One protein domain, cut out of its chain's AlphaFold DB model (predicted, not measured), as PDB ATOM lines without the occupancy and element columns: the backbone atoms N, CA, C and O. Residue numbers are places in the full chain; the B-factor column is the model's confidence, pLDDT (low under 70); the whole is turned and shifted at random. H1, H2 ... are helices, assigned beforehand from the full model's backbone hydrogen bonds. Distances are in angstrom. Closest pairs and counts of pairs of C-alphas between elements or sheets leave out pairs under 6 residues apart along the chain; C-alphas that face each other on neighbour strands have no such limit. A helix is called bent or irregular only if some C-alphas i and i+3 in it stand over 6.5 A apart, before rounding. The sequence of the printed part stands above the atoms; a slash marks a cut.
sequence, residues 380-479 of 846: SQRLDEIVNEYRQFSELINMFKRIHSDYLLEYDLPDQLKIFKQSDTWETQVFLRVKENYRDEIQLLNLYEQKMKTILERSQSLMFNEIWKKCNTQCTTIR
ATOM      1  N   SER A 380       1.615 -10.203 -66.750       84.31
ATOM      2  CA  SER A 380       2.801 -10.889 -66.223       84.31
ATOM      3  C   SER A 380       2.703 -11.088 -64.710       84.31
ATOM      4  O   SER A 380       2.853 -12.211 -64.236       84.31
ATOM      5  N   GLN A 381       2.369 -10.028 -63.965       87.12
ATOM      6  CA  GLN A 381       2.206 -10.086 -62.507       87.12
ATOM      7  C   GLN A 381       1.132 -11.093 -62.080       87.12
ATOM      8  O   GLN A 381       1.374 -11.917 -61.204       87.12
ATOM      9  N   ARG A 382      -0.036 -11.092 -62.736       89.12
ATOM     10  CA  ARG A 382      -1.089 -12.074 -62.436       89.12
ATOM     11  C   ARG A 382      -0.669 -13.505 -62.747       89.12
ATOM     12  O   ARG A 382      -1.039 -14.418 -62.017       89.12
ATOM     13  N   LEU A 383       0.080 -13.719 -63.827       89.12
ATOM     14  CA  LEU A 383       0.607 -15.044 -64.140       89.12
ATOM     15  C   LEU A 383       1.602 -15.508 -63.067       89.12
ATOM     16  O   LEU A 383       1.575 -16.675 -62.688       89.12
ATOM     17  N   ASP A 384       2.438 -14.606 -62.548       88.81
ATOM     18  CA  ASP A 384       3.334 -14.892 -61.423       88.81
ATOM     19  C   ASP A 384       2.581 -15.268 -60.148       88.81
ATOM     20  O   ASP A 384       2.938 -16.248 -59.497       88.81
ATOM     21  N   GLU A 385       1.513 -14.545 -59.811       90.38
ATOM     22  CA  GLU A 385       0.645 -14.867 -58.672       90.38
ATOM     23  C   GLU A 385       0.058 -16.284 -58.796       90.38
ATOM     24  O   GLU A 385       0.194 -17.092 -57.877       90.38
ATOM     25  N   ILE A 386      -0.513 -16.611 -59.961       88.88
ATOM     26  CA  ILE A 386      -1.108 -17.921 -60.282       88.88
ATOM     27  C   ILE A 386      -0.067 -19.049 -60.161       88.88
ATOM     28  O   ILE A 386      -0.318 -20.092 -59.554       88.88
ATOM     29  N   VAL A 387       1.123 -18.847 -60.732       90.50
ATOM     30  CA  VAL A 387       2.210 -19.837 -60.720       90.50
ATOM     31  C   VAL A 387       2.774 -20.028 -59.308       90.50
ATOM     32  O   VAL A 387       3.032 -21.163 -58.900       90.50
ATOM     33  N   ASN A 388       2.947 -18.945 -58.546       92.06
ATOM     34  CA  ASN A 388       3.452 -19.003 -57.175       92.06
ATOM     35  C   ASN A 388       2.452 -19.655 -56.215       92.06
ATOM     36  O   ASN A 388       2.865 -20.426 -55.350       92.06
ATOM     37  N   GLU A 389       1.151 -19.416 -56.391       91.31
ATOM     38  CA  GLU A 389       0.106 -20.054 -55.589       91.31
ATOM     39  C   GLU A 389       0.141 -21.583 -55.731       91.31
ATOM     40  O   GLU A 389       0.137 -22.305 -54.729       91.31
ATOM     41  N   TYR A 390       0.226 -22.094 -56.965       92.38
ATOM     42  CA  TYR A 390       0.364 -23.535 -57.185       92.38
ATOM     43  C   TYR A 390       1.717 -24.068 -56.702       92.38
ATOM     44  O   TYR A 390       1.771 -25.173 -56.166       92.38
ATOM     45  N   ARG A 391       2.802 -23.292 -56.834       92.88
ATOM     46  CA  ARG A 391       4.123 -23.681 -56.326       92.88
ATOM     47  C   ARG A 391       4.087 -23.933 -54.821       92.88
ATOM     48  O   ARG A 391       4.422 -25.040 -54.411       92.88
ATOM     49  N   GLN A 392       3.607 -22.966 -54.037       91.69
ATOM     50  CA  GLN A 392       3.477 -23.086 -52.579       91.69
ATOM     51  C   GLN A 392       2.613 -24.288 -52.189       91.69
ATOM     52  O   GLN A 392       2.994 -25.086 -51.336       91.69
ATOM     53  N   PHE A 393       1.475 -24.466 -52.870       93.00
ATOM     54  CA  PHE A 393       0.639 -25.648 -52.684       93.00
ATOM     55  C   PHE A 393       1.429 -26.936 -52.954       93.00
ATOM     56  O   PHE A 393       1.475 -27.820 -52.106       93.00
ATOM     57  N   SER A 394       2.097 -27.044 -54.103       92.25
ATOM     58  CA  SER A 394       2.840 -28.248 -54.484       92.25
ATOM     59  C   SER A 394       3.992 -28.566 -53.526       92.25
ATOM     60  O   SER A 394       4.207 -29.732 -53.199       92.25
ATOM     61  N   GLU A 395       4.700 -27.548 -53.032       93.50
ATOM     62  CA  GLU A 395       5.788 -27.683 -52.062       93.50
ATOM     63  C   GLU A 395       5.270 -28.229 -50.730       93.50
ATOM     64  O   GLU A 395       5.840 -29.190 -50.209       93.50
ATOM     65  N   LEU A 396       4.145 -27.707 -50.230       94.19
ATOM     66  CA  LEU A 396       3.501 -28.191 -49.008       94.19
ATOM     67  C   LEU A 396       3.089 -29.666 -49.118       94.19
ATOM     68  O   LEU A 396       3.390 -30.470 -48.231       94.19
ATOM     69  N   ILE A 397       2.442 -30.044 -50.227       92.38
ATOM     70  CA  ILE A 397       2.014 -31.430 -50.477       92.38
ATOM     71  C   ILE A 397       3.226 -32.360 -50.589       92.38
ATOM     72  O   ILE A 397       3.221 -33.460 -50.033       92.38
ATOM     73  N   ASN A 398       4.282 -31.927 -51.278       91.81
ATOM     74  CA  ASN A 398       5.507 -32.707 -51.423       91.81
ATOM     75  C   ASN A 398       6.242 -32.878 -50.087       91.81
ATOM     76  O   ASN A 398       6.734 -33.971 -49.809       91.81
ATOM     77  N   MET A 399       6.289 -31.843 -49.239       93.50
ATOM     78  CA  MET A 399       6.829 -31.959 -47.880       93.50
ATOM     79  C   MET A 399       6.051 -32.993 -47.068       93.50
ATOM     80  O   MET A 399       6.664 -33.897 -46.502       93.50
ATOM     81  N   PHE A 400       4.716 -32.919 -47.086       93.56
ATOM     82  CA  PHE A 400       3.861 -33.902 -46.423       93.56
ATOM     83  C   PHE A 400       4.128 -35.328 -46.925       93.56
ATOM     84  O   PHE A 400       4.354 -36.229 -46.120       93.56
ATOM     85  N   LYS A 401       4.189 -35.543 -48.249       91.50
ATOM     86  CA  LYS A 401       4.506 -36.861 -48.833       91.50
ATOM     87  C   LYS A 401       5.837 -37.420 -48.328       91.50
ATOM     88  O   LYS A 401       5.916 -38.609 -48.040       91.50
ATOM     89  N   ARG A 402       6.871 -36.577 -48.226       91.69
ATOM     90  CA  ARG A 402       8.210 -36.993 -47.782       91.69
ATOM     91  C   ARG A 402       8.252 -37.364 -46.304       91.69
ATOM     92  O   ARG A 402       8.957 -38.299 -45.956       91.69
ATOM     93  N   ILE A 403       7.520 -36.659 -45.441       92.38
ATOM     94  CA  ILE A 403       7.492 -37.008 -44.014       92.38
ATOM     95  C   ILE A 403       6.545 -38.174 -43.701       92.38
ATOM     96  O   ILE A 403       6.697 -38.837 -42.677       92.38
ATOM     97  N   HIS A 404       5.568 -38.431 -44.573       88.56
ATOM     98  CA  HIS A 404       4.530 -39.432 -44.351       88.56
ATOM     99  C   HIS A 404       5.084 -40.849 -44.187       88.56
ATOM    100  O   HIS A 404       4.545 -41.609 -43.391       88.56
ATOM    101  N   SER A 405       6.103 -41.245 -44.953       82.19
ATOM    102  CA  SER A 405       6.645 -42.611 -44.895       82.19
ATOM    103  C   SER A 405       7.308 -42.924 -43.559       82.19
ATOM    104  O   SER A 405       7.084 -44.000 -43.011       82.19
ATOM    105  N   ASP A 406       8.100 -41.982 -43.051       85.88
ATOM    106  CA  ASP A 406       9.097 -42.280 -42.019       85.88
ATOM    107  C   ASP A 406       8.772 -41.647 -40.660       85.88
ATOM    108  O   ASP A 406       9.248 -42.119 -39.627       85.88
ATOM    109  N   TYR A 407       7.929 -40.607 -40.633       90.38
ATOM    110  CA  TYR A 407       7.700 -39.796 -39.433       90.38
ATOM    111  C   TYR A 407       6.236 -39.724 -38.986       90.38
ATOM    112  O   TYR A 407       5.975 -39.317 -37.854       90.38
ATOM    113  N   LEU A 408       5.276 -40.124 -39.824       89.00
ATOM    114  CA  LEU A 408       3.848 -40.086 -39.496       89.00
ATOM    115  C   LEU A 408       3.279 -41.483 -39.244       89.00
ATOM    116  O   LEU A 408       3.647 -42.458 -39.893       89.00
ATOM    117  N   LEU A 409       2.335 -41.571 -38.304       86.19
ATOM    118  CA  LEU A 409       1.585 -42.795 -38.031       86.19
ATOM    119  C   LEU A 409       0.225 -42.739 -38.730       86.19
ATOM    120  O   LEU A 409      -0.517 -41.773 -38.580       86.19
ATOM    121  N   GLU A 410      -0.139 -43.807 -39.441       85.62
ATOM    122  CA  GLU A 410      -1.377 -43.875 -40.244       85.62
ATOM    123  C   GLU A 410      -2.660 -43.603 -39.439       85.62
ATOM    124  O   GLU A 410      -3.643 -43.093 -39.971       85.62
ATOM    125  N   TYR A 411      -2.679 -43.935 -38.148       85.31
ATOM    126  CA  TYR A 411      -3.839 -43.698 -37.284       85.31
ATOM    127  C   TYR A 411      -3.868 -42.298 -36.648       85.31
ATOM    128  O   TYR A 411      -4.888 -41.938 -36.069       85.31
ATOM    129  N   ASP A 412      -2.787 -41.517 -36.759       87.25
ATOM    130  CA  ASP A 412      -2.720 -40.100 -36.345       87.25
ATOM    131  C   ASP A 412      -3.192 -39.153 -37.471       87.25
ATOM    132  O   ASP A 412      -3.398 -37.954 -37.266       87.25
ATOM    133  N   LEU A 413      -3.375 -39.699 -38.680       87.88
ATOM    134  CA  LEU A 413      -3.803 -38.974 -39.869       87.88
ATOM    135  C   LEU A 413      -5.323 -39.066 -40.081       87.88
ATOM    136  O   LEU A 413      -5.868 -40.173 -40.132       87.88
ATOM    137  N   PRO A 414      -6.007 -37.929 -40.313       87.88
ATOM    138  CA  PRO A 414      -7.362 -37.911 -40.854       87.88
ATOM    139  C   PRO A 414      -7.458 -38.686 -42.167       87.88
ATOM    140  O   PRO A 414      -6.563 -38.606 -43.009       87.88
ATOM    141  N   ASP A 415      -8.581 -39.370 -42.391       85.81
ATOM    142  CA  ASP A 415      -8.775 -40.173 -43.606       85.81
ATOM    143  C   ASP A 415      -8.692 -39.338 -44.893       85.81
ATOM    144  O   ASP A 415      -8.171 -39.816 -45.899       85.81
ATOM    145  N   GLN A 416      -9.114 -38.070 -44.855       87.44
ATOM    146  CA  GLN A 416      -8.976 -37.163 -45.999       87.44
ATOM    147  C   GLN A 416      -7.514 -36.803 -46.307       87.44
ATOM    148  O   GLN A 416      -7.136 -36.750 -47.477       87.44
ATOM    149  N   LEU A 417      -6.658 -36.650 -45.287       87.88
ATOM    150  CA  LEU A 417      -5.229 -36.375 -45.485       87.88
ATOM    151  C   LEU A 417      -4.492 -37.559 -46.125       87.88
ATOM    152  O   LEU A 417      -3.548 -37.357 -46.885       87.88
ATOM    153  N   LYS A 418      -4.949 -38.797 -45.907       86.75
ATOM    154  CA  LYS A 418      -4.362 -39.988 -46.550       86.75
ATOM    155  C   LYS A 418      -4.507 -39.959 -48.074       86.75
ATOM    156  O   LYS A 418      -3.654 -40.491 -48.785       86.75
ATOM    157  N   ILE A 419      -5.538 -39.285 -48.595       87.56
ATOM    158  CA  ILE A 419      -5.774 -39.138 -50.043       87.56
ATOM    159  C   ILE A 419      -4.631 -38.359 -50.711       87.56
ATOM    160  O   ILE A 419      -4.297 -38.619 -51.868       87.56
ATOM    161  N   PHE A 420      -3.948 -37.471 -49.981       87.81
ATOM    162  CA  PHE A 420      -2.853 -36.655 -50.515       87.81
ATOM    163  C   PHE A 420      -1.661 -37.507 -50.980       87.81
ATOM    164  O   PHE A 420      -0.893 -37.078 -51.847       87.81
ATOM    165  N   LYS A 421      -1.540 -38.749 -50.485       82.69
ATOM    166  CA  LYS A 421      -0.572 -39.748 -50.963       82.69
ATOM    167  C   LYS A 421      -0.775 -40.085 -52.442       82.69
ATOM    168  O   LYS A 421       0.189 -40.338 -53.152       82.69
ATOM    169  N   GLN A 422      -2.019 -40.026 -52.912       83.12
ATOM    170  CA  GLN A 422      -2.421 -40.276 -54.295       83.12
ATOM    171  C   GLN A 422      -2.645 -38.979 -55.085       83.12
ATOM    172  O   GLN A 422      -3.259 -39.014 -56.149       83.12
ATOM    173  N   SER A 423      -2.148 -37.830 -54.610       85.12
ATOM    174  CA  SER A 423      -2.339 -36.535 -55.289       85.12
ATOM    175  C   SER A 423      -1.754 -36.470 -56.704       85.12
ATOM    176  O   SER A 423      -2.124 -35.592 -57.478       85.12
ATOM    177  N   ASP A 424      -0.908 -37.427 -57.097       82.94
ATOM    178  CA  ASP A 424      -0.446 -37.558 -58.485       82.94
ATOM    179  C   ASP A 424      -1.594 -37.909 -59.451       82.94
ATOM    180  O   ASP A 424      -1.517 -37.626 -60.640       82.94
ATOM    181  N   THR A 425      -2.713 -38.434 -58.941       86.25
ATOM    182  CA  THR A 425      -3.945 -38.663 -59.719       86.25
ATOM    183  C   THR A 425      -4.752 -37.386 -59.979       86.25
ATOM    184  O   THR A 425      -5.711 -37.409 -60.750       86.25
ATOM    185  N   TRP A 426      -4.390 -36.257 -59.360       89.44
ATOM    186  CA  TRP A 426      -5.140 -35.003 -59.470       89.44
ATOM    187  C   TRP A 426      -4.778 -34.172 -60.709       89.44
ATOM    188  O   TRP A 426      -5.342 -33.100 -60.896       89.44
ATOM    189  N   GLU A 427      -3.867 -34.632 -61.571       87.19
ATOM    190  CA  GLU A 427      -3.358 -33.837 -62.701       87.19
ATOM    191  C   GLU A 427      -4.451 -33.290 -63.626       87.19
ATOM    192  O   GLU A 427      -4.359 -32.147 -64.080       87.19
ATOM    193  N   THR A 428      -5.503 -34.067 -63.873       85.69
ATOM    194  CA  THR A 428      -6.632 -33.670 -64.728       85.69
ATOM    195  C   THR A 428      -7.682 -32.830 -64.000       85.69
ATOM    196  O   THR A 428      -8.558 -32.256 -64.643       85.69
ATOM    197  N   GLN A 429      -7.609 -32.719 -62.673       89.06
ATOM    198  CA  GLN A 429      -8.578 -31.973 -61.877       89.06
ATOM    199  C   GLN A 429      -8.275 -30.472 -61.883       89.06
ATOM    200  O   GLN A 429      -7.119 -30.045 -61.931       89.06
ATOM    201  N   VAL A 430      -9.334 -29.664 -61.783       90.25
ATOM    202  CA  VAL A 430      -9.246 -28.203 -61.663       90.25
ATOM    203  C   VAL A 430      -8.587 -27.832 -60.333       90.25
ATOM    204  O   VAL A 430      -9.119 -28.160 -59.270       90.25
ATOM    205  N   PHE A 431      -7.462 -27.109 -60.382       91.00
ATOM    206  CA  PHE A 431      -6.645 -26.802 -59.200       91.00
ATOM    207  C   PHE A 431      -7.444 -26.108 -58.093       91.00
ATOM    208  O   PHE A 431      -7.400 -26.539 -56.944       91.00
ATOM    209  N   LEU A 432      -8.232 -25.079 -58.428       89.00
ATOM    210  CA  LEU A 432      -9.017 -24.366 -57.419       89.00
ATOM    211  C   LEU A 432     -10.113 -25.230 -56.792       89.00
ATOM    212  O   LEU A 432     -10.414 -25.044 -55.617       89.00
ATOM    213  N   ARG A 433     -10.684 -26.196 -57.528       89.94
ATOM    214  CA  ARG A 433     -11.636 -27.152 -56.943       89.94
ATOM    215  C   ARG A 433     -10.928 -28.090 -55.970       89.94
ATOM    216  O   ARG A 433     -11.444 -28.314 -54.887       89.94
ATOM    217  N   VAL A 434      -9.737 -28.587 -56.318       90.69
ATOM    218  CA  VAL A 434      -8.912 -29.402 -55.407       90.69
ATOM    219  C   VAL A 434      -8.562 -28.610 -54.146       90.69
ATOM    220  O   VAL A 434      -8.761 -29.100 -53.038       90.69
ATOM    221  N   LYS A 435      -8.102 -27.364 -54.301       90.94
ATOM    222  CA  LYS A 435      -7.763 -26.479 -53.181       90.94
ATOM    223  C   LYS A 435      -8.964 -26.193 -52.275       90.94
ATOM    224  O   LYS A 435      -8.796 -26.114 -51.064       90.94
ATOM    225  N   GLU A 436     -10.158 -26.045 -52.847       92.00
ATOM    226  CA  GLU A 436     -11.388 -25.828 -52.083       92.00
ATOM    227  C   GLU A 436     -11.865 -27.097 -51.373       92.00
ATOM    228  O   GLU A 436     -12.189 -27.046 -50.190       92.00
ATOM    229  N   ASN A 437     -11.862 -28.235 -52.072       91.56
ATOM    230  CA  ASN A 437     -12.305 -29.523 -51.537       91.56
ATOM    231  C   ASN A 437     -11.471 -29.983 -50.338       91.56
ATOM    232  O   ASN A 437     -12.001 -30.679 -49.482       91.56
ATOM    233  N   TYR A 438     -10.194 -29.595 -50.293       91.88
ATOM    234  CA  TYR A 438      -9.263 -29.953 -49.224       91.88
ATOM    235  C   TYR A 438      -8.765 -28.736 -48.436       91.88
ATOM    236  O   TYR A 438      -7.625 -28.703 -47.961       91.88
ATOM    237  N   ARG A 439      -9.583 -27.679 -48.356       92.75
ATOM    238  CA  ARG A 439      -9.200 -26.414 -47.715       92.75
ATOM    239  C   ARG A 439      -8.753 -26.629 -46.267       92.75
ATOM    240  O   ARG A 439      -7.734 -26.063 -45.868       92.75
ATOM    241  N   ASP A 440      -9.495 -27.430 -45.511       91.56
ATOM    242  CA  ASP A 440      -9.243 -27.662 -44.087       91.56
ATOM    243  C   ASP A 440      -7.948 -28.468 -43.881       91.56
ATOM    244  O   ASP A 440      -7.127 -28.123 -43.029       91.56
ATOM    245  N   GLU A 441      -7.691 -29.476 -44.719       93.06
ATOM    246  CA  GLU A 441      -6.453 -30.262 -44.716       93.06
ATOM    247  C   GLU A 441      -5.237 -29.409 -45.080       93.06
ATOM    248  O   GLU A 441      -4.191 -29.515 -44.441       93.06
ATOM    249  N   ILE A 442      -5.360 -28.529 -46.077       92.56
ATOM    250  CA  ILE A 442      -4.285 -27.607 -46.469       92.56
ATOM    251  C   ILE A 442      -3.989 -26.619 -45.335       92.56
ATOM    252  O   ILE A 442      -2.824 -26.358 -45.036       92.56
ATOM    253  N   GLN A 443      -5.019 -26.079 -44.672       93.44
ATOM    254  CA  GLN A 443      -4.838 -25.219 -43.497       93.44
ATOM    255  C   GLN A 443      -4.153 -25.963 -42.348       93.44
ATOM    256  O   GLN A 443      -3.249 -25.413 -41.715       93.44
ATOM    257  N   LEU A 444      -4.531 -27.221 -42.117       92.44
ATOM    258  CA  LEU A 444      -3.890 -28.074 -41.125       92.44
ATOM    259  C   LEU A 444      -2.411 -28.313 -41.463       92.44
ATOM    260  O   LEU A 444      -1.562 -28.137 -40.596       92.44
ATOM    261  N   LEU A 445      -2.074 -28.649 -42.712       93.44
ATOM    262  CA  LEU A 445      -0.680 -28.829 -43.133       93.44
ATOM    263  C   LEU A 445       0.138 -27.539 -42.998       93.44
ATOM    264  O   LEU A 445       1.274 -27.601 -42.532       93.44
ATOM    265  N   ASN A 446      -0.437 -26.379 -43.323       93.38
ATOM    266  CA  ASN A 446       0.225 -25.083 -43.131       93.38
ATOM    267  C   ASN A 446       0.588 -24.825 -41.659       93.38
ATOM    268  O   ASN A 446       1.677 -24.333 -41.375       93.38
ATOM    269  N   LEU A 447      -0.270 -25.211 -40.704       94.25
ATOM    270  CA  LEU A 447       0.029 -25.087 -39.268       94.25
ATOM    271  C   LEU A 447       1.289 -25.877 -38.861       94.25
ATOM    272  O   LEU A 447       1.996 -25.492 -37.927       94.25
ATOM    273  N   TYR A 448       1.574 -26.973 -39.565       93.75
ATOM    274  CA  TYR A 448       2.708 -27.858 -39.305       93.75
ATOM    275  C   TYR A 448       3.886 -27.659 -40.267       93.75
ATOM    276  O   TYR A 448       4.915 -28.306 -40.075       93.75
ATOM    277  N   GLU A 449       3.793 -26.756 -41.246       94.38
ATOM    278  CA  GLU A 449       4.780 -26.577 -42.319       94.38
ATOM    279  C   GLU A 449       6.213 -26.444 -41.789       94.38
ATOM    280  O   GLU A 449       7.096 -27.208 -42.175       94.38
ATOM    281  N   GLN A 450       6.437 -25.537 -40.833       94.19
ATOM    282  CA  GLN A 450       7.767 -25.312 -40.253       94.19
ATOM    283  C   GLN A 450       8.315 -26.550 -39.533       94.19
ATOM    284  O   GLN A 450       9.517 -26.821 -39.577       94.19
ATOM    285  N   LYS A 451       7.439 -27.343 -38.906       94.88
ATOM    286  CA  LYS A 451       7.827 -28.593 -38.239       94.88
ATOM    287  C   LYS A 451       8.218 -29.649 -39.264       94.88
ATOM    288  O   LYS A 451       9.272 -30.258 -39.120       94.88
ATOM    289  N   MET A 452       7.428 -29.808 -40.329       94.69
ATOM    290  CA  MET A 452       7.754 -30.714 -41.436       94.69
ATOM    291  C   MET A 452       9.085 -30.332 -42.089       94.69
ATOM    292  O   MET A 452       9.928 -31.197 -42.315       94.69
ATOM    293  N   LYS A 453       9.311 -29.035 -42.323       93.44
ATOM    294  CA  LYS A 453      10.567 -28.515 -42.870       93.44
ATOM    295  C   LYS A 453      11.764 -28.852 -41.974       93.44
ATOM    296  O   LYS A 453      12.731 -29.428 -42.459       93.44
ATOM    297  N   THR A 454      11.650 -28.593 -40.670       91.88
ATOM    298  CA  THR A 454      12.700 -28.909 -39.681       91.88
ATOM    299  C   THR A 454      13.032 -30.406 -39.662       91.88
ATOM    300  O   THR A 454      14.198 -30.787 -39.597       91.88
ATOM    301  N   ILE A 455      12.016 -31.275 -39.742       93.19
ATOM    302  CA  ILE A 455      12.208 -32.733 -39.812       93.19
ATOM    303  C   ILE A 455      12.965 -33.111 -41.083       93.19
ATOM    304  O   ILE A 455      13.911 -33.887 -41.017       93.19
ATOM    305  N   LEU A 456      12.581 -32.562 -42.238       92.25
ATOM    306  CA  LEU A 456      13.245 -32.866 -43.507       92.25
ATOM    307  C   LEU A 456      14.703 -32.391 -43.532       92.25
ATOM    308  O   LEU A 456      15.553 -33.125 -44.033       92.25
ATOM    309  N   GLU A 457      15.006 -31.225 -42.964       91.19
ATOM    310  CA  GLU A 457      16.381 -30.721 -42.813       91.19
ATOM    311  C   GLU A 457      17.235 -31.642 -41.925       91.19
ATOM    312  O   GLU A 457      18.403 -31.886 -42.229       91.19
ATOM    313  N   ARG A 458      16.634 -32.223 -40.880       91.75
ATOM    314  CA  ARG A 458      17.298 -33.133 -39.929       91.75
ATOM    315  C   ARG A 458      17.233 -34.610 -40.307       91.75
ATOM    316  O   ARG A 458      17.897 -35.420 -39.673       91.75
ATOM    317  N   SER A 459      16.476 -34.973 -41.341       90.56
ATOM    318  CA  SER A 459      16.211 -36.371 -41.718       90.56
ATOM    319  C   SER A 459      17.459 -37.175 -42.088       90.56
ATOM    320  O   SER A 459      17.444 -38.401 -42.030       90.56
ATOM    321  N   GLN A 460      18.549 -36.490 -42.444       89.81
ATOM    322  CA  GLN A 460      19.843 -37.106 -42.742       89.81
ATOM    323  C   GLN A 460      20.651 -37.464 -41.486       89.81
ATOM    324  O   GLN A 460      21.559 -38.282 -41.586       89.81
ATOM    325  N   SER A 461      20.312 -36.912 -40.316       88.69
ATOM    326  CA  SER A 461      20.954 -37.264 -39.048       88.69
ATOM    327  C   SER A 461      20.451 -38.615 -38.547       88.69
ATOM    328  O   SER A 461      19.254 -38.812 -38.308       88.69
ATOM    329  N   LEU A 462      21.379 -39.542 -38.323       84.88
ATOM    330  CA  LEU A 462      21.072 -40.822 -37.688       84.88
ATOM    331  C   LEU A 462      20.591 -40.619 -36.250       84.88
ATOM    332  O   LEU A 462      19.611 -41.240 -35.833       84.88
ATOM    333  N   MET A 463      21.218 -39.698 -35.515       82.25
ATOM    334  CA  MET A 463      20.852 -39.394 -34.136       82.25
ATOM    335  C   MET A 463      19.430 -38.830 -34.032       82.25
ATOM    336  O   MET A 463      18.656 -39.270 -33.181       82.25
ATOM    337  N   PHE A 464      19.055 -37.906 -34.922       89.12
ATOM    338  CA  PHE A 464      17.689 -37.389 -34.999       89.12
ATOM    339  C   PHE A 464      16.676 -38.514 -35.220       89.12
ATOM    340  O   PHE A 464      15.677 -38.594 -34.507       89.12
ATOM    341  N   ASN A 465      16.952 -39.406 -36.173       89.31
ATOM    342  CA  ASN A 465      16.050 -40.497 -36.523       89.31
ATOM    343  C   ASN A 465      15.879 -41.512 -35.384       89.31
ATOM    344  O   ASN A 465      14.767 -41.983 -35.152       89.31
ATOM    345  N   GLU A 466      16.939 -41.829 -34.641       84.12
ATOM    346  CA  GLU A 466      16.847 -42.735 -33.490       84.12
ATOM    347  C   GLU A 466      16.090 -42.111 -32.311       84.12
ATOM    348  O   GLU A 466      15.210 -42.756 -31.726       84.12
ATOM    349  N   ILE A 467      16.344 -40.833 -31.998       85.38
ATOM    350  CA  ILE A 467      15.570 -40.107 -30.979       85.38
ATOM    351  C   ILE A 467      14.097 -40.055 -31.392       85.38
ATOM    352  O   ILE A 467      13.223 -40.379 -30.583       85.38
ATOM    353  N   TRP A 468      13.822 -39.731 -32.659       91.00
ATOM    354  CA  TRP A 468      12.468 -39.711 -33.199       91.00
ATOM    355  C   TRP A 468      11.775 -41.062 -33.022       91.00
ATOM    356  O   TRP A 468      10.692 -41.117 -32.445       91.00
ATOM    357  N   LYS A 469      12.396 -42.173 -33.447       88.38
ATOM    358  CA  LYS A 469      11.840 -43.533 -33.293       88.38
ATOM    359  C   LYS A 469      11.539 -43.875 -31.836       88.38
ATOM    360  O   LYS A 469      10.497 -44.476 -31.550       88.38
ATOM    361  N   LYS A 470      12.415 -43.485 -30.907       85.81
ATOM    362  CA  LYS A 470      12.229 -43.709 -29.469       85.81
ATOM    363  C   LYS A 470      11.033 -42.921 -28.929       85.81
ATOM    364  O   LYS A 470      10.158 -43.517 -28.300       85.81
ATOM    365  N   CYS A 471      10.953 -41.621 -29.217       86.62
ATOM    366  CA  CYS A 471       9.817 -40.774 -28.843       86.62
ATOM    367  C   CYS A 471       8.508 -41.259 -29.485       86.62
ATOM    368  O   CYS A 471       7.469 -41.316 -28.827       86.62
ATOM    369  N   ASN A 472       8.567 -41.688 -30.747       87.81
ATOM    370  CA  ASN A 472       7.423 -42.212 -31.482       87.81
ATOM    371  C   ASN A 472       6.883 -43.497 -30.839       87.81
ATOM    372  O   ASN A 472       5.688 -43.600 -30.576       87.81
ATOM    373  N   THR A 473       7.771 -44.432 -30.477       86.12
ATOM    374  CA  THR A 473       7.419 -45.692 -29.791       86.12
ATOM    375  C   THR A 473       6.775 -45.446 -28.420       86.12
ATOM    376  O   THR A 473       5.858 -46.158 -28.023       86.12
ATOM    377  N   GLN A 474       7.203 -44.410 -27.693       84.44
ATOM    378  CA  GLN A 474       6.583 -44.022 -26.418       84.44
ATOM    379  C   GLN A 474       5.168 -43.455 -26.590       84.44
ATOM    380  O   GLN A 474       4.367 -43.492 -25.655       84.44
ATOM    381  N   CYS A 475       4.843 -42.950 -27.781       83.06
ATOM    382  CA  CYS A 475       3.545 -42.361 -28.081       83.06
ATOM    383  C   CYS A 475       2.561 -43.333 -28.747       83.06
ATOM    384  O   CYS A 475       1.392 -42.980 -28.888       83.06
ATOM    385  N   THR A 476       2.961 -44.567 -29.095       74.56
ATOM    386  CA  THR A 476       2.092 -45.489 -29.857       74.56
ATOM    387  C   THR A 476       0.852 -45.979 -29.109       74.56
ATOM    388  O   THR A 476      -0.066 -46.532 -29.711       74.56
ATOM    389  N   THR A 477       0.820 -45.838 -27.785       76.19
ATOM    390  CA  THR A 477      -0.319 -46.243 -26.944       76.19
ATOM    391  C   THR A 477      -1.349 -45.129 -26.762       76.19
ATOM    392  O   THR A 477      -2.443 -45.383 -26.252       76.19
ATOM    393  N   ILE A 478      -1.027 -43.904 -27.183       78.94
ATOM    394  CA  ILE A 478      -1.893 -42.738 -27.035       78.94
ATOM    395  C   ILE A 478      -2.958 -42.780 -28.130       78.94
ATOM    396  O   ILE A 478      -2.650 -42.858 -29.315       78.94
ATOM    397  N   ARG A 479      -4.229 -42.705 -27.730       68.88
ATOM    398  CA  ARG A 479      -5.352 -42.504 -28.651       68.88
ATOM    399  C   ARG A 479      -5.967 -41.140 -28.386       68.88
ATOM    400  O   ARG A 479      -6.912 -41.030 -27.608       68.88
TER     401      ARG A 479
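What this domain is: This is residues 380 to 479 of the 846 residues of an uncharacterized protein of Reticulomyxa filosa (UniProt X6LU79). A long straight helix, H1, makes the spine, with its first ten residues, 380 to 389, sticking out free. Towards its other end the bent helix H4 crosses it and H2 meets it, with short H3 between H2 and H4, while H5 is set off at the far end beyond H4b. The printed part has 100 residues with five named helices, H1 to H5 in chain order, and no named strand; it is all helix. It is only just loose, close to compact, with a radius of gyration of the C-alphas of 15.7 A, and spans 49 by 27 by 22 A.

How they stand to each other: H1, residues 380 to 404, only just touches H2, residues 415 to 426, with 3 pairs of C-alphas within 8 A; the closest C-alphas, of Lys 401 and Lys 421, are 6.2 A apart. H4, residues 439 to 458, was assigned as one helix by its hydrogen bonds but is bent, with C-alphas 447 and 450 7.8 A apart; its arms H4a, residues 439 to 447, and H4b, residues 450 to 458, stand at a steep tilt of 56 degrees. H4b touches residues 399 to 403 of H1 at a steep tilt of 62 degrees, closest at the C-alphas of Met 399 and Met 452, 6.6 A. H5, residues 462 to 475, is close to H4b but not clearly touching: C-alphas 458 and 464, the closest, are 6.5 A apart. Every O i to N i+4 pair is within hydrogen-bond range in H1, H3 (residues 431 to 437), H4a, H4b and H5; irregular H2, with C-alphas 421 and 424 7.8 A apart, has 0 of 8, but 8 of 9 O i to N i+3 pairs.

Where its parts are: H1 runs 36.0 A from C-alpha 380 at (2.801, -10.889, -66.223). H2 measures 17.1 A, H3 9.9 A, H4a 12.6 A and H4b 12.3 A. H5 measures 20.0 A and ends with C-alpha 475 at (3.545, -42.361, -28.081).

The domain as a whole: The farthest C-alphas, of Ser 380 and Thr 477, are 52.9 A apart. The printed part has no cut and no long link. Mean pLDDT of the printed part is 88.9; residue 479 alone is under 70.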